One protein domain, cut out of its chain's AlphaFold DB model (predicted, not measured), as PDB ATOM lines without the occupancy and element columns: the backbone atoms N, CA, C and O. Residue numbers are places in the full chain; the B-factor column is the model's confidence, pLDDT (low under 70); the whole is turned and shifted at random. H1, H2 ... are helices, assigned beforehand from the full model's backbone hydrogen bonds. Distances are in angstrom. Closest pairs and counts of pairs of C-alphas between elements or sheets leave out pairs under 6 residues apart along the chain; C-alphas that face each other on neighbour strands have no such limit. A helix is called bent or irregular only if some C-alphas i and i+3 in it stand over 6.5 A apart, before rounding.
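Overview. This is residues 48 to 153 and 216 to 304 of the 328 residues of an uncharacterized protein of Nocardioides iriomotensis (UniProt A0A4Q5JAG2). One long helix, H8, runs through the middle of this body; H4 and H5 pack along it, and H3 folds against the outside of H4 as a helical hairpin. H6 packs on H5 and H10 on the last part of H8, and H11 crosses both H6 and H10, away from H8. The class is all helix: 195 residues are printed, with eleven named helices, H1 to H11 in chain order, and no named strand. The whole is compact, with a radius of gyration of the C-alphas of 16.3 A and spans of 48 by 38 by 37 A.

Along the chain. Start at C-alpha 53, at (-17.682, -44.248, 62.575), where H1 begins and runs to 57. Next come H2, residues 69 to 72, and H3, residues 81 to 89, 12.0 A long. H4, residues 102 to 111, is only just irregular: C-alphas 106 and 109 are 6.7 A apart. H5, residues 120 to 131, measures 16.8 A and H6, residues 135 to 146, 16.3 A. After the cut find H7, residues 229 to 232, then C-alpha 234 at (-23.307, -40.048, 49.541), from which H8 runs 22.3 A to 249. H9 is residues 254 to 258, H10 residues 269 to 278, and H11 residues 284 to 298, 21.2 A, ending at (-9.637, -20.777, 48.193).

Arrangement. Begin at H8, the hub, touching four helices. H5 touches it the same way at 32 degrees, a tilt only just shallow, with C-alphas 127 and 239 closest at 5.2 A. Residues 243 to 247 of H8 touch H4, opposite ways at a shallow 25 degrees; C-alphas 108 and 243 are closest, 5.5 A. H3 and H4 form a hairpin, closest at C-alphas 88 and 109, 6.4 A. Residues 244 to 249 of H8 touch H10 at a steep 63 degrees; C-alphas 249 and 269 are closest, 5.4 A. H7 and H8 touch only at the corner, closest at C-alphas 230 and 237, 4.6 A. Residues 135 to 139 of H6 touch H5, closest at C-alphas 128 and 135, 5.0 A. H11 touches H10, closest at C-alphas 274 and 286, 4.2 A, and H6, closest at 140 and 296, 5.2 A; H8 and H11 are apart. H1 touches H5, closest at C-alphas 56 and 126, 5.5 A; H2 and H9 touch no helix. Every O i to N i+4 pair is within hydrogen-bond range in H1, H3, H5, H6, H8, H10 and H11, against 4 of 6 in H4 and 0 of 1 in H9, where 2 of 2 O i to N i+3 pairs are; H2 and H7 are too short for an i+4 pair.

Size, cuts and confidence. The C-alphas farthest apart, Thr 64 and Ala 97, are 47.8 A apart. Residues 154 to 215 are not printed, and C-alphas 153 and 216 stand 29.1 A apart across the cut. The links H1 to H2 and H3 to H4 are long. Mean pLDDT of the printed part is 91.7; residues 92 to 99 and 216 to 223 are under 70.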
ATOM      1  N   ALA A  48      -3.311 -45.561  62.218       94.69
ATOM      2  CA  ALA A  48      -3.792 -46.443  63.285       94.69
ATOM      3  C   ALA A  48      -4.578 -45.719  64.397       94.69
ATOM      4  O   ALA A  48      -5.255 -46.371  65.188       94.69
ATOM      5  N   GLN A  49      -4.470 -44.391  64.476       96.25
ATOM      6  CA  GLN A  49      -5.128 -43.548  65.478       96.25
ATOM      7  C   GLN A  49      -6.372 -42.844  64.923       96.25
ATOM      8  O   GLN A  49      -7.025 -42.095  65.651       96.25
ATOM      9  N   LEU A  50      -6.690 -43.050  63.642       97.88
ATOM     10  CA  LEU A  50      -7.835 -42.402  63.022       97.88
ATOM     11  C   LEU A  50      -9.154 -42.895  63.647       97.88
ATOM     12  O   LEU A  50      -9.302 -44.101  63.887       97.88
ATOM     13  N   PRO A  51     -10.118 -41.992  63.917       97.94
ATOM     14  CA  PRO A  51     -11.337 -42.348  64.638       97.94
ATOM     15  C   PRO A  51     -12.228 -43.314  63.847       97.94
ATOM     16  O   PRO A  51     -12.106 -43.434  62.631       97.94
ATOM     17  N   ASP A  52     -13.120 -44.030  64.524       97.38
ATOM     18  CA  ASP A  52     -14.118 -44.908  63.899       97.38
ATOM     19  C   ASP A  52     -15.438 -44.173  63.581       97.38
ATOM     20  O   ASP A  52     -15.580 -42.983  63.877       97.38
ATOM     21  N   ASP A  53     -16.411 -44.875  62.978       97.81
ATOM     22  CA  ASP A  53     -17.682 -44.248  62.575       97.81
ATOM     23  C   ASP A  53     -18.412 -43.574  63.750       97.81
ATOM     24  O   ASP A  53     -18.762 -42.405  63.601       97.81
ATOM     25  N   PRO A  54     -18.632 -44.231  64.917       98.25
ATOM     26  CA  PRO A  54     -19.352 -43.602  66.027       98.25
ATOM     27  C   PRO A  54     -18.611 -42.401  66.618       98.25
ATOM     28  O   PRO A  54     -19.244 -41.433  67.039       98.25
ATOM     29  N   THR A  55     -17.274 -42.434  66.641       98.56
ATOM     30  CA  THR A  55     -16.494 -41.287  67.114       98.56
ATOM     31  C   THR A  55     -16.654 -40.091  66.180       98.56
ATOM     32  O   THR A  55     -16.768 -38.966  66.663       98.56
ATOM     33  N   CYS A  56     -16.675 -40.309  64.863       98.56
ATOM     34  CA  CYS A  56     -16.855 -39.222  63.905       98.56
ATOM     35  C   CYS A  56     -18.297 -38.735  63.804       98.56
ATOM     36  O   CYS A  56     -18.497 -37.528  63.744       98.56
ATOM     37  N   GLU A  57     -19.290 -39.621  63.911       98.31
ATOM     38  CA  GLU A  57     -20.712 -39.263  64.055       98.31
ATOM     39  C   GLU A  57     -20.918 -38.235  65.180       98.31
ATOM     40  O   GLU A  57     -21.614 -37.236  65.007       98.31
ATOM     41  N   ALA A  58     -20.267 -38.449  66.329       98.38
ATOM     42  CA  ALA A  58     -20.354 -37.559  67.486       98.38
ATOM     43  C   ALA A  58     -19.589 -36.232  67.320       98.38
ATOM     44  O   ALA A  58     -19.781 -35.315  68.117       98.38
ATOM     45  N   ARG A  59     -18.697 -36.131  66.326       98.38
ATOM     46  CA  ARG A  59     -17.902 -34.927  66.029       98.38
ATOM     47  C   ARG A  59     -18.479 -34.092  64.891       98.38
ATOM     48  O   ARG A  59     -18.011 -32.976  64.695       98.38
ATOM     49  N   VAL A  60     -19.465 -34.605  64.156       98.38
ATOM     50  CA  VAL A  60     -20.157 -33.839  63.115       98.38
ATOM     51  C   VAL A  60     -20.898 -32.663  63.743       98.38
ATOM     52  O   VAL A  60     -21.694 -32.810  64.674       98.38
ATOM     53  N   HIS A  61     -20.664 -31.480  63.188       97.81
ATOM     54  CA  HIS A  61     -21.406 -30.273  63.495       97.81
ATOM     55  C   HIS A  61     -22.708 -30.272  62.701       97.81
ATOM     56  O   HIS A  61     -22.725 -29.996  61.502       97.81
ATOM     57  N   ARG A  62     -23.803 -30.594  63.394       96.75
ATOM     58  CA  ARG A  62     -25.121 -30.741  62.775       96.75
ATOM     59  C   ARG A  62     -25.679 -29.422  62.258       96.75
ATOM     60  O   ARG A  62     -25.675 -28.415  62.971       96.75
ATOM     61  N   SER A  63     -26.240 -29.457  61.054       95.94
ATOM     62  CA  SER A  63     -26.931 -28.334  60.436       95.94
ATOM     63  C   SER A  63     -28.002 -28.796  59.456       95.94
ATOM     64  O   SER A  63     -27.852 -29.785  58.753       95.94
ATOM     65  N   THR A  64     -29.077 -28.017  59.349       95.62
ATOM     66  CA  THR A  64     -30.085 -28.185  58.291       95.62
ATOM     67  C   THR A  64     -29.707 -27.487  56.980       95.62
ATOM     68  O   THR A  64     -30.535 -27.415  56.074       95.62
ATOM     69  N   TRP A  65     -28.504 -26.915  56.869       95.62
ATOM     70  CA  TRP A  65     -28.027 -26.327  55.620       95.62
ATOM     71  C   TRP A  65     -27.697 -27.424  54.600       95.62
ATOM     72  O   TRP A  65     -26.869 -28.296  54.851       95.62
ATOM     73  N   GLU A  66     -28.379 -27.375  53.458       94.56
ATOM     74  CA  GLU A  66     -28.248 -28.330  52.360       94.56
ATOM     75  C   GLU A  66     -28.456 -27.583  51.032       94.56
ATOM     76  O   GLU A  66     -29.602 -27.286  50.681       94.56
ATOM     77  N   PRO A  67     -27.384 -27.226  50.302       93.69
ATOM     78  CA  PRO A  67     -27.500 -26.559  49.006       93.69
ATOM     79  C   PRO A  67     -27.924 -27.517  47.878       93.69
ATOM     80  O   PRO A  67     -28.197 -27.061  46.769       93.69
ATOM     81  N   ARG A  68     -27.964 -28.833  48.133       93.56
ATOM     82  CA  ARG A  68     -28.383 -29.879  47.190       93.56
ATOM     83  C   ARG A  68     -29.491 -30.738  47.799       93.56
ATOM     84  O   ARG A  68     -29.257 -31.891  48.173       93.56
ATOM     85  N   PRO A  69     -30.726 -30.219  47.900       91.50
ATOM     86  CA  PRO A  69     -31.854 -31.002  48.410       91.50
ATOM     87  C   PRO A  69     -32.107 -32.276  47.588       91.50
ATOM     88  O   PRO A  69     -32.614 -33.264  48.126       91.50
ATOM     89  N   ASP A  70     -31.690 -32.295  46.319       91.19
ATOM     90  CA  ASP A  70     -31.769 -33.453  45.430       91.19
ATOM     91  C   ASP A  70     -30.988 -34.673  45.993       91.19
ATOM     92  O   ASP A  70     -31.381 -35.824  45.801       91.19
ATOM     93  N   ASN A  71     -29.972 -34.445  46.838       95.44
ATOM     94  CA  ASN A  71     -29.221 -35.504  47.522       95.44
ATOM     95  C   ASN A  71     -29.948 -36.108  48.734       95.44
ATOM     96  O   ASN A  71     -29.405 -36.988  49.402       95.44
ATOM     97  N   SER A  72     -31.159 -35.665  49.076       95.00
ATOM     98  CA  SER A  72     -31.783 -36.034  50.352       95.00
ATOM     99  C   SER A  72     -32.043 -37.540  50.519       95.00
ATOM    100  O   SER A  72     -32.015 -38.040  51.647       95.00
ATOM    101  N   ALA A  73     -32.274 -38.273  49.426       95.44
ATOM    102  CA  ALA A  73     -32.362 -39.731  49.446       95.44
ATOM    103  C   ALA A  73     -30.981 -40.383  49.651       95.44
ATOM    104  O   ALA A  73     -30.801 -41.040  50.679       95.44
ATOM    105  N   PRO A  74     -29.975 -40.180  48.776       96.94
ATOM    106  CA  PRO A  74     -28.682 -40.841  48.945       96.94
ATOM    107  C   PRO A  74     -27.886 -40.370  50.173       96.94
ATOM    108  O   PRO A  74     -27.095 -41.140  50.714       96.94
ATOM    109  N   ASN A  75     -28.138 -39.164  50.692       98.50
ATOM    110  CA  ASN A  75     -27.583 -38.701  51.968       98.50
ATOM    111  C   ASN A  75     -28.066 -39.524  53.178       98.50
ATOM    112  O   ASN A  75     -27.440 -39.470  54.237       98.50
ATOM    113  N   ARG A  76     -29.192 -40.239  53.046       97.81
ATOM    114  CA  ARG A  76     -29.800 -41.073  54.098       97.81
ATOM    115  C   ARG A  76     -29.678 -42.570  53.819       97.81
ATOM    116  O   ARG A  76     -30.071 -43.381  54.657       97.81
ATOM    117  N   THR A  77     -29.140 -42.947  52.663       98.25
ATOM    118  CA  THR A  77     -28.914 -44.345  52.307       98.25
ATOM    119  C   THR A  77     -27.668 -44.862  53.015       98.25
ATOM    120  O   THR A  77     -26.549 -44.466  52.696       98.25
ATOM    121  N   VAL A  78     -27.860 -45.812  53.930       97.94
ATOM    122  CA  VAL A  78     -26.775 -46.606  54.518       97.94
ATOM    123  C   VAL A  78     -26.717 -47.951  53.790       97.94
ATOM    124  O   VAL A  78     -27.716 -48.677  53.807       97.94
ATOM    125  N   PRO A  79     -25.594 -48.311  53.144       96.62
ATOM    126  CA  PRO A  79     -25.493 -49.573  52.424       96.62
ATOM    127  C   PRO A  79     -25.448 -50.775  53.380       96.62
ATOM    128  O   PRO A  79     -25.019 -50.668  54.535       96.62
ATOM    129  N   ASP A  80     -25.853 -51.945  52.881       95.94
ATOM    130  CA  ASP A  80     -25.682 -53.208  53.602       95.94
ATOM    131  C   ASP A  80     -24.187 -53.501  53.804       95.94
ATOM    132  O   ASP A  80     -23.405 -53.566  52.854       95.94
ATOM    133  N   GLN A  81     -23.782 -53.656  55.063       94.62
ATOM    134  CA  GLN A  81     -22.369 -53.730  55.433       94.62
ATOM    135  C   GLN A  81     -21.712 -55.045  55.015       94.62
ATOM    136  O   GLN A  81     -20.517 -55.067  54.722       94.62
ATOM    137  N   ASP A  82     -22.469 -56.139  54.977       93.69
ATOM    138  CA  ASP A  82     -21.935 -57.429  54.551       93.69
ATOM    139  C   ASP A  82     -21.791 -57.463  53.028       93.69
ATOM    140  O   ASP A  82     -20.782 -57.960  52.524       93.69
ATOM    141  N   ALA A  83     -22.718 -56.838  52.299       92.62
ATOM    142  CA  ALA A  83     -22.606 -56.625  50.862       92.62
ATOM    143  C   ALA A  83     -21.407 -55.732  50.507       92.62
ATOM    144  O   ALA A  83     -20.644 -56.084  49.607       92.62
ATOM    145  N   VAL A  84     -21.192 -54.627  51.235       92.62
ATOM    146  CA  VAL A  84     -20.012 -53.757  51.064       92.62
ATOM    147  C   VAL A  84     -18.724 -54.546  51.278       92.62
ATOM    148  O   VAL A  84     -17.854 -54.559  50.407       92.62
ATOM    149  N   ARG A  85     -18.599 -55.254  52.408       89.62
ATOM    150  CA  ARG A  85     -17.399 -56.050  52.713       89.62
ATOM    151  C   ARG A  85     -17.158 -57.133  51.671       89.62
ATOM    152  O   ARG A  85     -16.018 -57.313  51.252       89.62
ATOM    153  N   ALA A  86     -18.203 -57.845  51.255       87.56
ATOM    154  CA  ALA A  86     -18.100 -58.881  50.235       87.56
ATOM    155  C   ALA A  86     -17.640 -58.300  48.891       87.56
ATOM    156  O   ALA A  86     -16.735 -58.852  48.265       87.56
ATOM    157  N   ALA A  87     -18.208 -57.164  48.475       86.25
ATOM    158  CA  ALA A  87     -17.835 -56.502  47.233       86.25
ATOM    159  C   ALA A  87     -16.385 -55.997  47.268       86.25
ATOM    160  O   ALA A  87     -15.607 -56.333  46.378       86.25
ATOM    161  N   LEU A  88     -15.978 -55.275  48.316       85.06
ATOM    162  CA  LEU A  88     -14.600 -54.790  48.458       85.06
ATOM    163  C   LEU A  88     -13.581 -55.931  48.618       85.06
ATOM    164  O   LEU A  88     -12.453 -55.820  48.146       85.06
ATOM    165  N   ALA A  89     -13.961 -57.053  49.240       80.06
ATOM    166  CA  ALA A  89     -13.095 -58.224  49.362       80.06
ATOM    167  C   ALA A  89     -12.922 -58.997  48.046       80.06
ATOM    168  O   ALA A  89     -11.929 -59.707  47.909       80.06
ATOM    169  N   SER A  90     -13.863 -58.860  47.105       72.62
ATOM    170  CA  SER A  90     -13.785 -59.486  45.777       72.62
ATOM    171  C   SER A  90     -12.746 -58.836  44.860       72.62
ATOM    172  O   SER A  90     -12.339 -59.441  43.868       72.62
ATOM    173  N   ARG A  91     -12.270 -57.633  45.216       70.31
ATOM    174  CA  ARG A  91     -11.170 -56.960  44.529       70.31
ATOM    175  C   ARG A  91      -9.924 -57.858  44.548       70.31
ATOM    176  O   ARG A  91      -9.510 -58.271  45.637       70.31
ATOM    177  N   PRO A  92      -9.290 -58.144  43.394       58.78
ATOM    178  CA  PRO A  92      -8.025 -58.856  43.366       58.78
ATOM    179  C   PRO A  92      -6.988 -58.115  44.200       58.78
ATOM    180  O   PRO A  92      -6.593 -56.989  43.900       58.78
ATOM    181  N   ARG A  93      -6.580 -58.765  45.284       62.28
ATOM    182  CA  ARG A  93      -5.513 -58.301  46.163       62.28
ATOM    183  C   ARG A  93      -4.211 -58.707  45.503       62.28
ATOM    184  O   ARG A  93      -4.012 -59.888  45.219       62.28
ATOM    185  N   SER A  94      -3.361 -57.745  45.181       52.53
ATOM    186  CA  SER A  94      -2.121 -58.019  44.458       52.53
ATOM    187  C   SER A  94      -1.235 -58.999  45.225       52.53
ATOM    188  O   SER A  94      -0.850 -58.738  46.366       52.53
ATOM    189  N   GLY A  95      -0.870 -60.099  44.569       46.81
ATOM    190  CA  GLY A  95       0.295 -60.900  44.917       46.81
ATOM    191  C   GLY A  95       1.505 -60.387  44.140       46.81
ATOM    192  O   GLY A  95       1.663 -60.735  42.981       46.81
ATOM    193  N   GLU A  96       2.326 -59.579  44.814       46.97
ATOM    194  CA  GLU A  96       3.666 -59.097  44.430       46.97
ATOM    195  C   GLU A  96       3.816 -58.085  43.261       46.97
ATOM    196  O   GLU A  96       3.159 -58.128  42.228       46.97
ATOM    197  N   ALA A  97       4.752 -57.156  43.496       43.12
ATOM    198  CA  ALA A  97       5.401 -56.166  42.623       43.12
ATOM    199  C   ALA A  97       4.604 -54.999  41.996       43.12
ATOM    200  O   ALA A  97       5.223 -53.963  41.770       43.12
ATOM    201  N   GLU A  98       3.286 -55.082  41.776       54.41
ATOM    202  CA  GLU A  98       2.550 -54.021  41.035       54.41
ATOM    203  C   GLU A  98       1.273 -53.490  41.717       54.41
ATOM    204  O   GLU A  98       0.493 -52.767  41.101       54.41
ATOM    205  N   GLY A  99       1.030 -53.812  42.991       69.69
ATOM    206  CA  GLY A  99      -0.211 -53.413  43.667       69.69
ATOM    207  C   GLY A  99      -0.050 -52.660  44.980       69.69
ATOM    208  O   GLY A  99       1.039 -52.235  45.359       69.69
ATOM    209  N   TYR A 100      -1.186 -52.423  45.634       80.19
ATOM    210  CA  TYR A 100      -1.272 -51.662  46.877       80.19
ATOM    211  C   TYR A 100      -0.492 -52.335  48.014       80.19
ATOM    212  O   TYR A 100      -0.338 -53.556  48.052       80.19
ATOM    213  N   ASP A 101      -0.034 -51.537  48.980       87.31
ATOM    214  CA  ASP A 101       0.478 -52.064  50.244       87.31
ATOM    215  C   ASP A 101      -0.590 -52.972  50.895       87.31
ATOM    216  O   ASP A 101      -1.766 -52.601  50.901       87.31
ATOM    217  N   PRO A 102      -0.235 -54.126  51.492       86.50
ATOM    218  CA  PRO A 102      -1.207 -55.021  52.132       86.50
ATOM    219  C   PRO A 102      -2.094 -54.357  53.202       86.50
ATOM    220  O   PRO A 102      -3.188 -54.844  53.515       86.50
ATOM    221  N   ARG A 103      -1.647 -53.238  53.785       89.19
ATOM    222  CA  ARG A 103      -2.440 -52.415  54.712       89.19
ATOM    223  C   ARG A 103      -3.618 -51.728  54.027       89.19
ATOM    224  O   ARG A 103      -4.625 -51.482  54.682       89.19
ATOM    225  N   PHE A 104      -3.549 -51.482  52.723       86.31
ATOM    226  CA  PHE A 104      -4.669 -50.950  51.952       86.31
ATOM    227  C   PHE A 104      -5.881 -51.886  52.056       86.31
ATOM    228  O   PHE A 104      -6.968 -51.472  52.453       86.31
ATOM    229  N   ASP A 105      -5.675 -53.180  51.817       80.81
ATOM    230  CA  ASP A 105      -6.756 -54.164  51.881       80.81
ATOM    231  C   ASP A 105      -7.170 -54.491  53.318       80.81
ATOM    232  O   ASP A 105      -8.357 -54.588  53.631       80.81
ATOM    233  N   SER A 106      -6.190 -54.693  54.202       83.81
ATOM    234  CA  SER A 106      -6.455 -55.141  55.576       83.81
ATOM    235  C   SER A 106      -6.973 -54.035  56.497       83.81
ATOM    236  O   SER A 106      -7.616 -54.350  57.500       83.81
ATOM    237  N   TRP A 107      -6.732 -52.761  56.165       87.88
ATOM    238  CA  TRP A 107      -7.122 -51.621  56.994       87.88
ATOM    239  C   TRP A 107      -8.075 -50.644  56.296       87.88
ATOM    240  O   TRP A 107      -9.138 -50.378  56.853       87.88
ATOM    241  N   LEU A 108      -7.753 -50.120  55.102       87.88
ATOM    242  CA  LEU A 108      -8.607 -49.110  54.447       87.88
ATOM    243  C   LEU A 108      -9.943 -49.711  54.029       87.88
ATOM    244  O   LEU A 108     -10.988 -49.265  54.496       87.88
ATOM    245  N   LEU A 109      -9.917 -50.767  53.212       86.25
ATOM    246  CA  LEU A 109     -11.146 -51.374  52.694       86.25
ATOM    247  C   LEU A 109     -12.017 -51.960  53.810       86.25
ATOM    248  O   LEU A 109     -13.238 -51.874  53.750       86.25
ATOM    249  N   ALA A 110     -11.401 -52.499  54.865       89.88
ATOM    250  CA  ALA A 110     -12.118 -53.015  56.031       89.88
ATOM    251  C   ALA A 110     -12.847 -51.921  56.836       89.88
ATOM    252  O   ALA A 110     -13.773 -52.227  57.589       89.88
ATOM    253  N   ARG A 111     -12.419 -50.661  56.700       95.25
ATOM    254  CA  ARG A 111     -12.993 -49.506  57.392       95.25
ATOM    255  C   ARG A 111     -13.986 -48.725  56.545       95.25
ATOM    256  O   ARG A 111     -14.689 -47.910  57.129       95.25
ATOM    257  N   VAL A 112     -14.096 -48.959  55.238       96.50
ATOM    258  CA  VAL A 112     -15.149 -48.344  54.411       96.50
ATOM    259  C   VAL A 112     -16.496 -48.982  54.759       96.50
ATOM    260  O   VAL A 112     -16.687 -50.189  54.617       96.50
ATOM    261  N   THR A 113     -17.427 -48.162  55.236       96.56
ATOM    262  CA  THR A 113     -18.759 -48.565  55.703       96.56
ATOM    263  C   THR A 113     -19.866 -47.743  55.054       96.56
ATOM    264  O   THR A 113     -20.955 -48.267  54.832       96.56
ATOM    265  N   GLY A 114     -19.635 -46.459  54.759       97.31
ATOM    266  CA  GLY A 114     -20.696 -45.529  54.353       97.31
ATOM    267  C   GLY A 114     -21.806 -45.382  55.401       97.31
ATOM    268  O   GLY A 114     -22.954 -45.105  55.063       97.31
ATOM    269  N   ARG A 115     -21.498 -45.643  56.678       96.56
ATOM    270  CA  ARG A 115     -22.478 -45.725  57.768       96.56
ATOM    271  C   ARG A 115     -22.637 -44.383  58.477       96.56
ATOM    272  O   ARG A 115     -22.357 -44.266  59.666       96.56
ATOM    273  N   HIS A 116     -23.089 -43.393  57.722       98.50
ATOM    274  CA  HIS A 116     -23.459 -42.078  58.224       98.50
ATOM    275  C   HIS A 116     -24.674 -41.567  57.456       98.50
ATOM    276  O   HIS A 116     -24.898 -41.947  56.306       98.50
ATOM    277  N   THR A 117     -25.467 -40.722  58.106       98.38
ATOM    278  CA  THR A 117     -26.596 -40.032  57.482       98.38
ATOM    279  C   THR A 117     -26.655 -38.594  57.966       98.38
ATOM    280  O   THR A 117     -26.389 -38.325  59.140       98.38
ATOM    281  N   GLY A 118     -27.071 -37.684  57.095       97.06
ATOM    282  CA  GLY A 118     -27.145 -36.266  57.422       97.06
ATOM    283  C   GLY A 118     -27.504 -35.417  56.214       97.06
ATOM    284  O   GLY A 118     -28.144 -35.900  55.281       97.06
ATOM    285  N   THR A 119     -27.080 -34.158  56.218       98.06
ATOM    286  CA  THR A 119     -26.931 -33.379  54.981       98.06
ATOM    287  C   THR A 119     -25.677 -33.820  54.221       98.06
ATOM    288  O   THR A 119     -24.856 -34.594  54.724       98.06
ATOM    289  N   THR A 120     -25.504 -33.333  52.997       98.44
ATOM    290  CA  THR A 120     -24.291 -33.545  52.209       98.44
ATOM    291  C   THR A 120     -23.070 -33.012  52.953       98.44
ATOM    292  O   THR A 120     -22.069 -33.718  53.042       98.44
ATOM    293  N   ASP A 121     -23.170 -31.838  53.583       98.56
ATOM    294  CA  ASP A 121     -22.078 -31.288  54.391       98.56
ATOM    295  C   ASP A 121     -21.755 -32.156  55.617       98.56
ATOM    296  O   ASP A 121     -20.590 -32.441  55.886       98.56
ATOM    297  N   GLU A 122     -22.772 -32.650  56.328       98.75
ATOM    298  CA  GLU A 122     -22.569 -33.554  57.467       98.75
ATOM    299  C   GLU A 122     -21.887 -34.869  57.041       98.75
ATOM    300  O   GLU A 122     -20.999 -35.362  57.739       98.75
ATOM    301  N   ASN A 123     -22.244 -35.422  55.874       98.88
ATOM    302  CA  ASN A 123     -21.570 -36.592  55.300       98.88
ATOM    303  C   ASN A 123     -20.095 -36.300  54.955       98.88
ATOM    304  O   ASN A 123     -19.232 -37.151  55.194       98.88
ATOM    305  N   ILE A 124     -19.787 -35.104  54.435       98.94
ATOM    306  CA  ILE A 124     -18.410 -34.666  54.146       98.94
ATOM    307  C   ILE A 124     -17.596 -34.551  55.438       98.94
ATOM    308  O   ILE A 124     -16.494 -35.097  55.521       98.94
ATOM    309  N   GLN A 125     -18.152 -33.907  56.466       98.81
ATOM    310  CA  GLN A 125     -17.527 -33.783  57.786       98.81
ATOM    311  C   GLN A 125     -17.198 -35.149  58.399       98.81
ATOM    312  O   GLN A 125     -16.094 -35.363  58.909       98.81
ATOM    313  N   TRP A 126     -18.145 -36.088  58.340       98.88
ATOM    314  CA  TRP A 126     -17.953 -37.430  58.874       98.88
ATOM    315  C   TRP A 126     -16.800 -38.166  58.180       98.88
ATOM    316  O   TRP A 126     -15.921 -38.708  58.857       98.88
ATOM    317  N   ALA A 127     -16.757 -38.135  56.844       98.81
ATOM    318  CA  ALA A 127     -15.679 -38.755  56.079       98.81
ATOM    319  C   ALA A 127     -14.323 -38.078  56.355       98.81
ATOM    320  O   ALA A 127     -13.328 -38.764  56.601       98.81
ATOM    321  N   ALA A 128     -14.286 -36.743  56.403       98.88
ATOM    322  CA  ALA A 128     -13.087 -35.973  56.729       98.88
ATOM    323  C   ALA A 128     -12.518 -36.360  58.102       98.88
ATOM    324  O   ALA A 128     -11.338 -36.697  58.223       98.88
ATOM    325  N   CYS A 129     -13.374 -36.419  59.127       98.88
ATOM    326  CA  CYS A 129     -13.003 -36.876  60.461       98.88
ATOM    327  C   CYS A 129     -12.432 -38.301  60.448       98.88
ATOM    328  O   CYS A 129     -11.381 -38.558  61.045       98.88
ATOM    329  N   LYS A 130     -13.114 -39.230  59.770       98.69
ATOM    330  CA  LYS A 130     -12.790 -40.662  59.787       98.69
ATOM    331  C   LYS A 130     -11.439 -40.967  59.149       98.69
ATOM    332  O   LYS A 130     -10.740 -41.885  59.586       98.69
ATOM    333  N   TRP A 131     -11.068 -40.189  58.136       98.75
ATOM    334  CA  TRP A 131      -9.833 -40.370  57.374       98.75
ATOM    335  C   TRP A 131      -8.736 -39.360  57.732       98.75
ATOM    336  O   TRP A 131      -7.616 -39.459  57.227       98.75
ATOM    337  N   GLY A 132      -9.022 -38.435  58.655       98.62
ATOM    338  CA  GLY A 132      -8.085 -37.404  59.090       98.62
ATOM    339  C   GLY A 132      -7.695 -36.465  57.952       98.62
ATOM    340  O   GLY A 132      -6.513 -36.165  57.796       98.62
ATOM    341  N   LEU A 133      -8.675 -36.073  57.140       98.81
ATOM    342  CA  LEU A 133      -8.528 -35.191  55.985       98.81
ATOM    343  C   LEU A 133      -9.165 -33.822  56.289       98.81
ATOM    344  O   LEU A 133     -10.080 -33.761  57.114       98.81
ATOM    345  N   PRO A 134      -8.729 -32.734  55.630       98.88
ATOM    346  CA  PRO A 134      -9.449 -31.468  55.672       98.88
ATOM    347  C   PRO A 134     -10.840 -31.630  55.057       98.88
ATOM    348  O   PRO A 134     -10.985 -32.182  53.966       98.88
ATOM    349  N   ASP A 135     -11.876 -31.147  55.737       98.81
ATOM    350  CA  ASP A 135     -13.239 -31.208  55.207       98.81
ATOM    351  C   ASP A 135     -13.437 -30.237  54.037       98.81
ATOM    352  O   ASP A 135     -14.138 -30.576  53.088       98.81
ATOM    353  N   ASN A 136     -12.747 -29.094  54.032       98.81
ATOM    354  CA  ASN A 136     -12.741 -28.176  52.887       98.81
ATOM    355  C   ASN A 136     -12.154 -28.789  51.613       98.81
ATOM    356  O   ASN A 136     -12.736 -28.601  50.547       98.81
ATOM    357  N   LEU A 137     -11.101 -29.601  51.719       98.88
ATOM    358  CA  LEU A 137     -10.576 -30.336  50.570       98.88
ATOM    359  C   LEU A 137     -11.641 -31.272  49.981       98.88
ATOM    360  O   LEU A 137     -11.863 -31.289  48.773       98.88
ATOM    361  N   LEU A 138     -12.348 -32.033  50.825       98.88
ATOM    362  CA  LEU A 138     -13.416 -32.920  50.349       98.88
ATOM    363  C   LEU A 138     -14.583 -32.136  49.732       98.88
ATOM    364  O   LEU A 138     -15.151 -32.578  48.731       98.88
ATOM    365  N   ARG A 139     -14.919 -30.960  50.280       98.81
ATOM    366  CA  ARG A 139     -15.900 -30.043  49.678       98.81
ATOM    367  C   ARG A 139     -15.446 -29.554  48.307       98.81
ATOM    368  O   ARG A 139     -16.262 -29.553  47.390       98.81
ATOM    369  N   ALA A 140     -14.181 -29.166  48.164       98.81
ATOM    370  CA  ALA A 140     -13.603 -28.672  46.920       98.81
ATOM    371  C   ALA A 140     -13.531 -29.762  45.840       98.81
ATOM    372  O   ALA A 140     -13.938 -29.524  44.702       98.81
ATOM    373  N   ILE A 141     -13.132 -30.985  46.207       98.75
ATOM    374  CA  ILE A 141     -13.216 -32.156  45.323       98.75
ATOM    375  C   ILE A 141     -14.665 -32.354  44.873       98.75
ATOM    376  O   ILE A 141     -14.939 -32.380  43.679       98.75
ATOM    377  N   ALA A 142     -15.627 -32.388  45.800       98.44
ATOM    378  CA  ALA A 142     -17.042 -32.542  45.460       98.44
ATOM    379  C   ALA A 142     -17.586 -31.407  44.564       98.44
ATOM    380  O   ALA A 142     -18.469 -31.640  43.733       98.44
ATOM    381  N   VAL A 143     -17.085 -30.171  44.708       98.06
ATOM    382  CA  VAL A 143     -17.413 -29.060  43.798       98.06
ATOM    383  C   VAL A 143     -16.975 -29.409  42.377       98.06
ATOM    384  O   VAL A 143     -17.769 -29.251  41.450       98.06
ATOM    385  N   ARG A 144     -15.743 -29.897  42.197       96.88
ATOM    386  CA  ARG A 144     -15.176 -30.182  40.871       96.88
ATOM    387  C   ARG A 144     -15.705 -31.452  40.231       96.88
ATOM    388  O   ARG A 144     -15.956 -31.451  39.032       96.88
ATOM    389  N   GLU A 145     -15.932 -32.486  41.024       96.19
ATOM    390  CA  GLU A 145     -16.410 -33.777  40.532       96.19
ATOM    391  C   GLU A 145     -17.874 -33.735  40.090       96.19
ATOM    392  O   GLU A 145     -18.268 -34.433  39.156       96.19
ATOM    393  N   SER A 146     -18.706 -32.939  40.770       96.19
ATOM    394  CA  SER A 146     -20.153 -33.032  40.561       96.19
ATOM    395  C   SER A 146     -20.961 -31.784  40.884       96.19
ATOM    396  O   SER A 146     -22.189 -31.824  40.815       96.19
ATOM    397  N   THR A 147     -20.326 -30.682  41.299       95.75
ATOM    398  CA  THR A 147     -21.048 -29.526  41.861       95.75
ATOM    399  C   THR A 147     -21.945 -29.945  43.042       95.75
ATOM    400  O   THR A 147     -23.041 -29.421  43.231       95.75
ATOM    401  N   TRP A 148     -21.456 -30.902  43.841       97.06
ATOM    402  CA  TRP A 148     -22.127 -31.577  44.961       97.06
ATOM    403  C   TRP A 148     -23.306 -32.497  44.607       97.06
ATOM    404  O   TRP A 148     -23.956 -32.995  45.521       97.06
ATOM    405  N   TYR A 149     -23.597 -32.787  43.341       96.19
ATOM    406  CA  TYR A 149     -24.658 -33.740  43.003       96.19
ATOM    407  C   TYR A 149     -24.200 -35.189  43.174       96.19
ATOM    408  O   TYR A 149     -23.215 -35.624  42.587       96.19
ATOM    409  N   GLN A 150     -24.946 -35.976  43.943       96.06
ATOM    410  CA  GLN A 150     -24.604 -37.376  44.190       96.06
ATOM    411  C   GLN A 150     -24.957 -38.308  43.019       96.06
ATOM    412  O   GLN A 150     -24.364 -39.373  42.878       96.06
ATOM    413  N   GLY A 151     -25.913 -37.949  42.170       92.75
ATOM    414  CA  GLY A 151     -26.339 -38.819  41.075       92.75
ATOM    415  C   GLY A 151     -27.642 -38.346  40.468       92.75
ATOM    416  O   GLY A 151     -28.640 -39.062  40.518       92.75
ATOM    417  N   GLU A 152     -27.631 -37.123  39.948       92.88
ATOM    418  CA  GLU A 152     -28.810 -36.470  39.399       92.88
ATOM    419  C   GLU A 152     -29.326 -37.205  38.154       92.88
ATOM    420  O   GLU A 152     -28.554 -37.649  37.292       92.88
ATOM    421  N   GLN A 153     -30.649 -37.339  38.046       91.69
ATOM    422  CA  GLN A 153     -31.295 -38.120  36.993       91.69
ATOM    423  C   GLN A 153     -32.498 -37.393  36.396       91.69
ATOM    424  O   GLN A 153     -33.289 -36.742  37.077       91.69
ATOM    425  N   TRP A 216      -7.575 -52.876  32.167       52.22
ATOM    426  CA  TRP A 216      -6.578 -52.952  33.249       52.22
ATOM    427  C   TRP A 216      -6.400 -54.356  33.867       52.22
ATOM    428  O   TRP A 216      -5.604 -54.511  34.789       52.22
ATOM    429  N   GLY A 217      -7.078 -55.397  33.364       49.81
ATOM    430  CA  GLY A 217      -6.757 -56.799  33.685       49.81
ATOM    431  C   GLY A 217      -7.789 -57.589  34.510       49.81
ATOM    432  O   GLY A 217      -8.965 -57.252  34.571       49.81
ATOM    433  N   VAL A 218      -7.320 -58.717  35.066       51.97
ATOM    434  CA  VAL A 218      -8.048 -59.958  35.433       51.97
ATOM    435  C   VAL A 218      -8.888 -59.844  36.715       51.97
ATOM    436  O   VAL A 218      -8.661 -60.571  37.680       51.97
ATOM    437  N   MET A 219      -9.857 -58.938  36.774       54.62
ATOM    438  CA  MET A 219     -10.876 -59.034  37.822       54.62
ATOM    439  C   MET A 219     -12.079 -59.797  37.274       54.62
ATOM    440  O   MET A 219     -12.550 -59.498  36.176       54.62
ATOM    441  N   ASP A 220     -12.597 -60.773  38.024       49.78
ATOM    442  CA  ASP A 220     -13.817 -61.481  37.630       49.78
ATOM    443  C   ASP A 220     -14.962 -60.471  37.492       49.78
ATOM    444  O   ASP A 220     -15.453 -59.897  38.462       49.78
ATOM    445  N   GLY A 221     -15.348 -60.201  36.245       52.97
ATOM    446  CA  GLY A 221     -16.341 -59.180  35.937       52.97
ATOM    447  C   GLY A 221     -15.885 -57.735  36.171       52.97
ATOM    448  O   GLY A 221     -16.755 -56.886  36.256       52.97
ATOM    449  N   ASN A 222     -14.584 -57.425  36.248       53.78
ATOM    450  CA  ASN A 222     -14.053 -56.046  36.258       53.78
ATOM    451  C   ASN A 222     -14.576 -55.121  37.385       53.78
ATOM    452  O   ASN A 222     -14.534 -53.898  37.256       53.78
ATOM    453  N   GLN A 223     -14.994 -55.683  38.528       61.44
ATOM    454  CA  GLN A 223     -15.504 -54.912  39.667       61.44
ATOM    455  C   GLN A 223     -14.397 -54.529  40.686       61.44
ATOM    456  O   GLN A 223     -13.706 -55.389  41.218       61.44
ATOM    457  N   ASN A 224     -14.250 -53.230  40.985       70.25
ATOM    458  CA  ASN A 224     -13.460 -52.656  42.085       70.25
ATOM    459  C   ASN A 224     -14.170 -52.670  43.468       70.25
ATOM    460  O   ASN A 224     -13.581 -52.274  44.474       70.25
ATOM    461  N   GLY A 225     -15.425 -53.120  43.510       82.38
ATOM    462  CA  GLY A 225     -16.250 -53.334  44.700       82.38
ATOM    463  C   GLY A 225     -17.097 -52.139  45.155       82.38
ATOM    464  O   GLY A 225     -17.787 -52.265  46.164       82.38
ATOM    465  N   THR A 226     -17.066 -50.995  44.461       89.81
ATOM    466  CA  THR A 226     -17.729 -49.758  44.930       89.81
ATOM    467  C   THR A 226     -19.175 -49.630  44.463       89.81
ATOM    468  O   THR A 226     -20.025 -49.132  45.198       89.81
ATOM    469  N   PHE A 227     -19.477 -50.087  43.249       91.00
ATOM    470  CA  PHE A 227     -20.825 -50.041  42.687       91.00
ATOM    471  C   PHE A 227     -21.704 -51.211  43.181       91.00
ATOM    472  O   PHE A 227     -21.240 -52.356  43.188       91.00
ATOM    473  N   PRO A 228     -22.978 -50.974  43.561       93.25
ATOM    474  CA  PRO A 228     -23.757 -49.742  43.380       93.25
ATOM    475  C   PRO A 228     -23.672 -48.747  44.546       93.25
ATOM    476  O   PRO A 228     -24.264 -47.675  44.470       93.25
ATOM    477  N   PHE A 229     -22.950 -49.070  45.618       95.62
ATOM    478  CA  PHE A 229     -22.942 -48.281  46.853       95.62
ATOM    479  C   PHE A 229     -22.499 -46.832  46.631       95.62
ATOM    480  O   PHE A 229     -23.113 -45.923  47.181       95.62
ATOM    481  N   SER A 230     -21.487 -46.609  45.785       95.25
ATOM    482  CA  SER A 230     -21.032 -45.261  45.432       95.25
ATOM    483  C   SER A 230     -22.092 -44.447  44.707       95.25
ATOM    484  O   SER A 230     -22.154 -43.250  44.933       95.25
ATOM    485  N   ARG A 231     -22.960 -45.061  43.897       95.38
ATOM    486  CA  ARG A 231     -24.095 -44.370  43.266       95.38
ATOM    487  C   ARG A 231     -25.175 -44.034  44.297       95.38
ATOM    488  O   ARG A 231     -25.687 -42.920  44.305       95.38
ATOM    489  N   ASP A 232     -25.495 -44.983  45.173       96.12
ATOM    490  CA  ASP A 232     -26.706 -44.929  46.001       96.12
ATOM    491  C   ASP A 232     -26.526 -44.218  47.353       96.12
ATOM    492  O   ASP A 232     -27.522 -43.840  47.972       96.12
ATOM    493  N   SER A 233     -25.289 -44.044  47.832       98.38
ATOM    494  CA  SER A 233     -24.984 -43.478  49.151       98.38
ATOM    495  C   SER A 233     -23.894 -42.408  49.082       98.38
ATOM    496  O   SER A 233     -22.732 -42.703  48.782       98.38
ATOM    497  N   THR A 234     -24.254 -41.173  49.450       98.75
ATOM    498  CA  THR A 234     -23.307 -40.048  49.541       98.75
ATOM    499  C   THR A 234     -22.219 -40.334  50.576       98.75
ATOM    500  O   THR A 234     -21.035 -40.117  50.321       98.75
ATOM    501  N   ALA A 235     -22.606 -40.880  51.736       98.75
ATOM    502  CA  ALA A 235     -21.664 -41.245  52.788       98.75
ATOM    503  C   ALA A 235     -20.664 -42.301  52.301       98.75
ATOM    504  O   ALA A 235     -19.471 -42.142  52.528       98.75
ATOM    505  N   PHE A 236     -21.112 -43.347  51.593       98.62
ATOM    506  CA  PHE A 236     -20.202 -44.361  51.048       98.62
ATOM    507  C   PHE A 236     -19.211 -43.778  50.036       98.62
ATOM    508  O   PHE A 236     -18.029 -44.112  50.085       98.62
ATOM    509  N   ALA A 237     -19.668 -42.916  49.127       98.44
ATOM    510  CA  ALA A 237     -18.804 -42.302  48.123       98.44
ATOM    511  C   ALA A 237     -17.664 -41.484  48.750       98.44
ATOM    512  O   ALA A 237     -16.496 -41.654  48.393       98.44
ATOM    513  N   LEU A 238     -17.999 -40.656  49.742       98.81
ATOM    514  CA  LEU A 238     -17.035 -39.856  50.498       98.81
ATOM    515  C   LEU A 238     -16.111 -40.726  51.359       98.81
ATOM    516  O   LEU A 238     -14.916 -40.457  51.447       98.81
ATOM    517  N   ASP A 239     -16.642 -41.793  51.959       98.62
ATOM    518  CA  ASP A 239     -15.868 -42.756  52.746       98.62
ATOM    519  C   ASP A 239     -14.827 -43.484  51.888       98.62
ATOM    520  O   ASP A 239     -13.667 -43.621  52.272       98.62
ATOM    521  N   TYR A 240     -15.232 -43.926  50.697       97.62
ATOM    522  CA  TYR A 240     -14.344 -44.610  49.769       97.62
ATOM    523  C   TYR A 240     -13.256 -43.670  49.237       97.62
ATOM    524  O   TYR A 240     -12.080 -44.041  49.287       97.62
ATOM    525  N   LEU A 241     -13.616 -42.447  48.812       98.12
ATOM    526  CA  LEU A 241     -12.639 -41.410  48.449       98.12
ATOM    527  C   LEU A 241     -11.650 -41.178  49.597       98.12
ATOM    528  O   LEU A 241     -10.439 -41.241  49.395       98.12
ATOM    529  N   GLY A 242     -12.159 -40.940  50.809       98.50
ATOM    530  CA  GLY A 242     -11.327 -40.671  51.977       98.50
ATOM    531  C   GLY A 242     -10.365 -41.818  52.285       98.50
ATOM    532  O   GLY A 242      -9.199 -41.577  52.604       98.50
ATOM    533  N   SER A 243     -10.805 -43.065  52.091       96.75
ATOM    534  CA  SER A 243      -9.945 -44.242  52.214       96.75
ATOM    535  C   SER A 243      -8.802 -44.232  51.192       96.75
ATOM    536  O   SER A 243      -7.646 -44.440  51.564       96.75
ATOM    537  N   PHE A 244      -9.081 -43.920  49.920       95.69
ATOM    538  CA  PHE A 244      -8.051 -43.845  48.885       95.69
ATOM    539  C   PHE A 244      -7.052 -42.723  49.176       95.69
ATOM    540  O   PHE A 244      -5.847 -42.984  49.215       95.69
ATOM    541  N   LEU A 245      -7.545 -41.507  49.437       98.44
ATOM    542  CA  LEU A 245      -6.700 -40.351  49.732       98.44
ATOM    543  C   LEU A 245      -5.817 -40.624  50.944       98.44
ATOM    544  O   LEU A 245      -4.614 -40.377  50.890       98.44
ATOM    545  N   ARG A 246      -6.374 -41.213  52.013       98.31
ATOM    546  CA  ARG A 246      -5.576 -41.549  53.190       98.31
ATOM    547  C   ARG A 246      -4.522 -42.606  52.883       98.31
ATOM    548  O   ARG A 246      -3.382 -42.446  53.301       98.31
ATOM    549  N   GLY A 247      -4.870 -43.666  52.159       96.81
ATOM    550  CA  GLY A 247      -3.913 -44.699  51.758       96.81
ATOM    551  C   GLY A 247      -2.761 -44.155  50.922       96.81
ATOM    552  O   GLY A 247      -1.599 -44.443  51.200       96.81
ATOM    553  N   CYS A 248      -3.077 -43.334  49.925       97.50
ATOM    554  CA  CYS A 248      -2.078 -42.658  49.107       97.50
ATOM    555  C   CYS A 248      -1.193 -41.731  49.952       97.50
ATOM    556  O   CYS A 248       0.030 -41.828  49.906       97.50
ATOM    557  N   TYR A 249      -1.794 -40.918  50.823       98.56
ATOM    558  CA  TYR A 249      -1.063 -40.013  51.708       98.56
ATOM    559  C   TYR A 249      -0.129 -40.752  52.684       98.56
ATOM    560  O   TYR A 249       0.912 -40.233  53.084       98.56
ATOM    561  N   GLU A 250      -0.459 -41.996  53.037       97.94
ATOM    562  CA  GLU A 250       0.368 -42.895  53.851       97.94
ATOM    563  C   GLU A 250       1.480 -43.616  53.067       97.94
ATOM    564  O   GLU A 250       2.267 -44.367  53.652       97.94
ATOM    565  N   GLY A 251       1.570 -43.419  51.748       95.88
ATOM    566  CA  GLY A 251       2.551 -44.096  50.902       95.88
ATOM    567  C   GLY A 251       2.130 -45.504  50.460       95.88
ATOM    568  O   GLY A 251       2.972 -46.269  50.001       95.88
ATOM    569  N   TRP A 252       0.851 -45.885  50.572       94.31
ATOM    570  CA  TRP A 252       0.384 -47.275  50.375       94.31
ATOM    571  C   TRP A 252      -0.020 -47.636  48.943       94.31
ATOM    572  O   TRP A 252      -0.531 -48.727  48.691       94.31
ATOM    573  N   VAL A 253       0.216 -46.738  47.996       91.50
ATOM    574  CA  VAL A 253      -0.052 -46.915  46.565       91.50
ATOM    575  C   VAL A 253       1.274 -46.911  45.775       91.50
ATOM    576  O   VAL A 253       1.519 -46.005  44.986       91.50
ATOM    577  N   PRO A 254       2.191 -47.873  46.005       90.44
ATOM    578  CA  PRO A 254       3.582 -47.794  45.540       90.44
ATOM    579  C   PRO A 254       3.739 -47.753  44.016       90.44
ATOM    580  O   PRO A 254       4.730 -47.217  43.529       90.44
ATOM    581  N   TRP A 255       2.766 -48.265  43.258       87.69
ATOM    582  CA  TRP A 255       2.778 -48.174  41.797       87.69
ATOM    583  C   TRP A 255       2.698 -46.724  41.295       87.69
ATOM    584  O   TRP A 255       3.154 -46.452  40.194       87.69
ATOM    585  N   LEU A 256       2.230 -45.757  42.095       92.44
ATOM    586  CA  LEU A 256       2.273 -44.344  41.697       92.44
ATOM    587  C   LEU A 256       3.710 -43.856  41.456       92.44
ATOM    588  O   LEU A 256       3.922 -43.019  40.583       92.44
ATOM    589  N   ALA A 257       4.709 -44.442  42.130       93.69
ATOM    590  CA  ALA A 257       6.122 -44.129  41.903       93.69
ATOM    591  C   ALA A 257       6.647 -44.584  40.529       93.69
ATOM    592  O   ALA A 257       7.739 -44.181  40.133       93.69
ATOM    593  N   THR A 258       5.905 -45.421  39.795       91.50
ATOM    594  CA  THR A 258       6.258 -45.837  38.426       91.50
ATOM    595  C   THR A 258       5.554 -45.006  37.351       91.50
ATOM    596  O   THR A 258       5.784 -45.228  36.163       91.50
ATOM    597  N   THR A 259       4.727 -44.035  37.752       91.69
ATOM    598  CA  THR A 259       3.975 -43.140  36.859       91.69
ATOM    599  C   THR A 259       4.464 -41.696  36.975       91.69
ATOM    600  O   THR A 259       5.153 -41.336  37.932       91.69
ATOM    601  N   GLY A 260       4.106 -40.866  35.989       92.25
ATOM    602  CA  GLY A 260       4.427 -39.439  35.971       92.25
ATOM    603  C   GLY A 260       5.903 -39.126  36.215       92.25
ATOM    604  O   GLY A 260       6.766 -39.609  35.485       92.25
ATOM    605  N   ASP A 261       6.197 -38.297  37.221       92.88
ATOM    606  CA  ASP A 261       7.572 -37.895  37.560       92.88
ATOM    607  C   ASP A 261       8.307 -38.868  38.508       92.88
ATOM    608  O   ASP A 261       9.486 -38.666  38.806       92.88
ATOM    609  N   GLY A 262       7.630 -39.920  38.980       93.00
ATOM    610  CA  GLY A 262       8.183 -40.931  39.882       93.00
ATOM    611  C   GLY A 262       8.510 -40.443  41.299       93.00
ATOM    612  O   GLY A 262       9.194 -41.146  42.042       93.00
ATOM    613  N   SER A 263       8.042 -39.256  41.698       96.19
ATOM    614  CA  SER A 263       8.349 -38.643  43.002       96.19
ATOM    615  C   SER A 263       7.463 -39.110  44.165       96.19
ATOM    616  O   SER A 263       7.595 -38.591  45.273       96.19
ATOM    617  N   TYR A 264       6.556 -40.062  43.931       97.12
ATOM    618  CA  TYR A 264       5.563 -40.487  44.916       97.12
ATOM    619  C   TYR A 264       6.187 -40.910  46.252       97.12
ATOM    620  O   TYR A 264       7.019 -41.819  46.324       97.12
ATOM    621  N   ALA A 265       5.731 -40.262  47.323       95.50
ATOM    622  CA  ALA A 265       6.123 -40.528  48.696       95.50
ATOM    623  C   ALA A 265       4.969 -40.201  49.656       95.50
ATOM    624  O   ALA A 265       4.060 -39.440  49.331       95.50
ATOM    625  N   ALA A 266       5.019 -40.768  50.864       97.75
ATOM    626  CA  ALA A 266       4.066 -40.441  51.920       97.75
ATOM    627  C   ALA A 266       4.151 -38.954  52.314       97.75
ATOM    628  O   ALA A 266       5.235 -38.368  52.322       97.75
ATOM    629  N   GLY A 267       3.023 -38.375  52.726       98.19
ATOM    630  CA  GLY A 267       2.941 -36.987  53.190       98.19
ATOM    631  C   GLY A 267       2.517 -35.971  52.129       98.19
ATOM    632  O   GLY A 267       2.464 -34.785  52.439       98.19
ATOM    633  N   ASP A 268       2.169 -36.419  50.925       98.00
ATOM    634  CA  ASP A 268       1.806 -35.560  49.798       98.00
ATOM    635  C   ASP A 268       0.326 -35.721  49.424       98.00
ATOM    636  O   ASP A 268      -0.043 -36.598  48.644       98.00
ATOM    637  N   LEU A 269      -0.542 -34.929  50.060       98.56
ATOM    638  CA  LEU A 269      -1.991 -35.061  49.880       98.56
ATOM    639  C   LEU A 269      -2.446 -34.532  48.518       98.56
ATOM    640  O   LEU A 269      -3.286 -35.163  47.881       98.56
ATOM    641  N   ASP A 270      -1.852 -33.439  48.044       98.00
ATOM    642  CA  ASP A 270      -2.206 -32.832  46.759       98.00
ATOM    643  C   ASP A 270      -1.893 -33.800  45.618       98.00
ATOM    644  O   ASP A 270      -2.746 -34.094  44.786       98.00
ATOM    645  N   GLY A 271      -0.712 -34.429  45.627       97.88
ATOM    646  CA  GLY A 271      -0.399 -35.469  44.647       97.88
ATOM    647  C   GLY A 271      -1.418 -36.619  44.649       97.88
ATOM    648  O   GLY A 271      -1.767 -37.134  43.586       97.88
ATOM    649  N   CYS A 272      -1.964 -36.978  45.815       98.38
ATOM    650  CA  CYS A 272      -2.994 -38.010  45.944       98.38
ATOM    651  C   CYS A 272      -4.360 -37.598  45.394       98.38
ATOM    652  O   CYS A 272      -5.060 -38.436  44.825       98.38
ATOM    653  N   VAL A 273      -4.729 -36.325  45.522       98.56
ATOM    654  CA  VAL A 273      -5.941 -35.768  44.910       98.56
ATOM    655  C   VAL A 273      -5.809 -35.761  43.387       98.56
ATOM    656  O   VAL A 273      -6.717 -36.199  42.684       98.56
ATOM    657  N   GLY A 274      -4.643 -35.378  42.863       97.75
ATOM    658  CA  GLY A 274      -4.366 -35.454  41.430       97.75
ATOM    659  C   GLY A 274      -4.382 -36.894  40.905       97.75
ATOM    660  O   GLY A 274      -4.935 -37.160  39.840       97.75
ATOM    661  N   ALA A 275      -3.832 -37.839  41.672       96.06
ATOM    662  CA  ALA A 275      -3.834 -39.258  41.324       96.06
ATOM    663  C   ALA A 275      -5.237 -39.888  41.363       96.06
ATOM    664  O   ALA A 275      -5.503 -40.795  40.578       96.06
ATOM    665  N   TRP A 276      -6.134 -39.416  42.241       94.81
ATOM    666  CA  TRP A 276      -7.545 -39.823  42.237       94.81
ATOM    667  C   TRP A 276      -8.209 -39.507  40.893       94.81
ATOM    668  O   TRP A 276      -8.848 -40.380  40.312       94.81
ATOM    669  N   TYR A 277      -7.994 -38.291  40.388       95.25
ATOM    670  CA  TYR A 277      -8.558 -37.825  39.123       95.25
ATOM    671  C   TYR A 277      -7.887 -38.465  37.897       95.25
ATOM    672  O   TYR A 277      -8.551 -39.015  37.022       95.25
ATOM    673  N   ALA A 278      -6.556 -38.404  37.817       93.44
ATOM    674  CA  ALA A 278      -5.830 -38.765  36.600       93.44
ATOM    675  C   ALA A 278      -5.432 -40.246  36.523       93.44
ATOM    676  O   ALA A 278      -5.031 -40.714  35.458       93.44
ATOM    677  N   GLY A 279      -5.457 -40.971  37.645       90.62
ATOM    678  CA  GLY A 279      -4.909 -42.326  37.739       90.62
ATOM    679  C   GLY A 279      -3.378 -42.400  37.642       90.62
ATOM    680  O   GLY A 279      -2.827 -43.495  37.627       90.62
ATOM    681  N   GLU A 280      -2.684 -41.259  37.599       92.31
ATOM    682  CA  GLU A 280      -1.228 -41.153  37.485       92.31
ATOM    683  C   GLU A 280      -0.680 -40.087  38.438       92.31
ATOM    684  O   GLU A 280      -1.341 -39.090  38.742       92.31
ATOM    685  N   TRP A 281       0.557 -40.272  38.894       97.00
ATOM    686  CA  TRP A 281       1.206 -39.358  39.826       97.00
ATOM    687  C   TRP A 281       1.638 -38.056  39.149       97.00
ATOM    688  O   TRP A 281       2.506 -38.074  38.284       97.00
ATOM    689  N   ARG A 282       1.072 -36.911  39.554       96.88
ATOM    690  CA  ARG A 282       1.476 -35.568  39.073       96.88
ATOM    691  C   ARG A 282       1.621 -35.443  37.545       96.88
ATOM    692  O   ARG A 282       2.463 -34.696  37.045       96.88
ATOM    693  N   SER A 283       0.792 -36.156  36.787       96.75
ATOM    694  CA  SER A 283       0.698 -35.966  35.339       96.75
ATOM    695  C   SER A 283       0.134 -34.569  35.015       96.75
ATOM    696  O   SER A 283      -0.491 -33.945  35.876       96.75
ATOM    697  N   PRO A 284       0.309 -34.035  33.790       97.25
ATOM    698  CA  PRO A 284      -0.257 -32.732  33.443       97.25
ATOM    699  C   PRO A 284      -1.775 -32.613  33.707       97.25
ATOM    700  O   PRO A 284      -2.163 -31.615  34.309       97.25
ATOM    701  N   PRO A 285      -2.624 -33.619  33.385       96.56
ATOM    702  CA  PRO A 285      -4.039 -33.596  33.770       96.56
ATOM    703  C   PRO A 285      -4.268 -33.576  35.287       96.56
ATOM    704  O   PRO A 285      -5.179 -32.900  35.754       96.56
ATOM    705  N   ALA A 286      -3.439 -34.284  36.064       97.19
ATOM    706  CA  ALA A 286      -3.518 -34.272  37.525       97.19
ATOM    707  C   ALA A 286      -3.237 -32.870  38.086       97.19
ATOM    708  O   ALA A 286      -3.957 -32.399  38.958       97.19
ATOM    709  N   LEU A 287      -2.204 -32.198  37.571       97.81
ATOM    710  CA  LEU A 287      -1.821 -30.851  38.003       97.81
ATOM    711  C   LEU A 287      -2.859 -29.795  37.602       97.81
ATOM    712  O   LEU A 287      -3.127 -28.881  38.374       97.81
ATOM    713  N   GLU A 288      -3.462 -29.928  36.418       98.19
ATOM    714  CA  GLU A 288      -4.560 -29.054  35.990       98.19
ATOM    715  C   GLU A 288      -5.777 -29.199  36.911       98.19
ATOM    716  O   GLU A 288      -6.305 -28.201  37.401       98.19
ATOM    717  N   TYR A 289      -6.178 -30.437  37.208       98.06
ATOM    718  CA  TYR A 289      -7.267 -30.709  38.141       98.06
ATOM    719  C   TYR A 289      -6.977 -30.179  39.550       98.06
ATOM    720  O   TYR A 289      -7.857 -29.583  40.171       98.06
ATOM    721  N   LEU A 290      -5.743 -30.329  40.039       98.19
ATOM    722  CA  LEU A 290      -5.349 -29.796  41.342       98.19
ATOM    723  C   LEU A 290      -5.527 -28.286  41.427       98.19
ATOM    724  O   LEU A 290      -6.144 -27.819  42.377       98.19
ATOM    725  N   GLY A 291      -5.111 -27.542  40.400       98.44
ATOM    726  CA  GLY A 291      -5.345 -26.098  40.358       98.44
ATOM    727  C   GLY A 291      -6.833 -25.732  40.433       98.44
ATOM    728  O   GLY A 291      -7.198 -24.736  41.053       98.44
ATOM    729  N   LEU A 292      -7.723 -26.555  39.862       98.44
ATOM    730  CA  LEU A 292      -9.170 -26.353  39.974       98.44
ATOM    731  C   LEU A 292      -9.684 -26.637  41.392       98.44
ATOM    732  O   LEU A 292     -10.543 -25.896  41.880       98.44
ATOM    733  N   VAL A 293      -9.210 -27.702  42.041       98.62
ATOM    734  CA  VAL A 293      -9.586 -28.038  43.423       98.62
ATOM    735  C   VAL A 293      -9.085 -26.969  44.392       98.62
ATOM    736  O   VAL A 293      -9.890 -26.447  45.157       98.62
ATOM    737  N   GLU A 294      -7.814 -26.576  44.295       98.44
ATOM    738  CA  GLU A 294      -7.213 -25.496  45.090       98.44
ATOM    739  C   GLU A 294      -8.015 -24.202  44.942       98.44
ATOM    740  O   GLU A 294      -8.432 -23.613  45.936       98.44
ATOM    741  N   GLN A 295      -8.353 -23.817  43.706       98.50
ATOM    742  CA  GLN A 295      -9.194 -22.648  43.468       98.50
ATOM    743  C   GLN A 295     -10.579 -22.782  44.123       98.50
ATOM    744  O   GLN A 295     -11.087 -21.823  44.697       98.50
ATOM    745  N   ALA A 296     -11.216 -23.958  44.050       98.25
ATOM    746  CA  ALA A 296     -12.524 -24.155  44.680       98.25
ATOM    747  C   ALA A 296     -12.460 -24.057  46.213       98.25
ATOM    748  O   ALA A 296     -13.432 -23.595  46.821       98.25
ATOM    749  N   GLU A 297     -11.347 -24.489  46.811       98.31
ATOM    750  CA  GLU A 297     -11.068 -24.379  48.241       98.31
ATOM    751  C   GLU A 297     -10.800 -22.927  48.659       98.31
ATOM    752  O   GLU A 297     -11.452 -22.448  49.584       98.31
ATOM    753  N   GLU A 298      -9.934 -22.199  47.943       98.06
ATOM    754  CA  GLU A 298      -9.637 -20.777  48.193       98.06
ATOM    755  C   GLU A 298     -10.888 -19.892  48.083       98.06
ATOM    756  O   GLU A 298     -11.160 -19.063  48.958       98.06
ATOM    757  N   ASP A 299     -11.686 -20.105  47.033       98.19
ATOM    758  CA  ASP A 299     -12.921 -19.356  46.789       98.19
ATOM    759  C   ASP A 299     -14.067 -19.785  47.723       98.19
ATOM    760  O   ASP A 299     -15.123 -19.150  47.736       98.19
ATOM    761  N   HIS A 300     -13.895 -20.878  48.481       97.88
ATOM    762  CA  HIS A 300     -14.950 -21.541  49.251       97.88
ATOM    763  C   HIS A 300     -16.233 -21.688  48.428       97.88
ATOM    764  O   HIS A 300     -17.318 -21.285  48.857       97.88
ATOM    765  N   THR A 301     -16.114 -22.231  47.212       97.94
ATOM    766  CA  THR A 301     -17.167 -22.158  46.179       97.94
ATOM    767  C   THR A 301     -18.548 -22.576  46.705       97.94
ATOM    768  O   THR A 301     -19.552 -21.944  46.370       97.94
ATOM    769  N   TRP A 302     -18.607 -23.582  47.586       97.12
ATOM    770  CA  TRP A 302     -19.840 -24.097  48.195       97.12
ATOM    771  C   TRP A 302     -20.587 -23.100  49.101       97.12
ATOM    772  O   TRP A 302     -21.770 -23.294  49.373       97.12
ATOM    773  N   LEU A 303     -19.917 -22.045  49.570       96.56
ATOM    774  CA  LEU A 303     -20.500 -20.961  50.368       96.56
ATOM    775  C   LEU A 303     -21.050 -19.819  49.512       96.56
ATOM    776  O   LEU A 303     -21.770 -18.959  50.025       96.56
ATOM    777  N   SER A 304     -20.722 -19.787  48.219       94.19
ATOM    778  CA  SER A 304     -21.228 -18.751  47.327       94.19
ATOM    779  C   SER A 304     -22.739 -18.893  47.122       94.19
ATOM    780  O   SER A 304     -23.295 -19.992  47.068       94.19
TER     781      SER A 304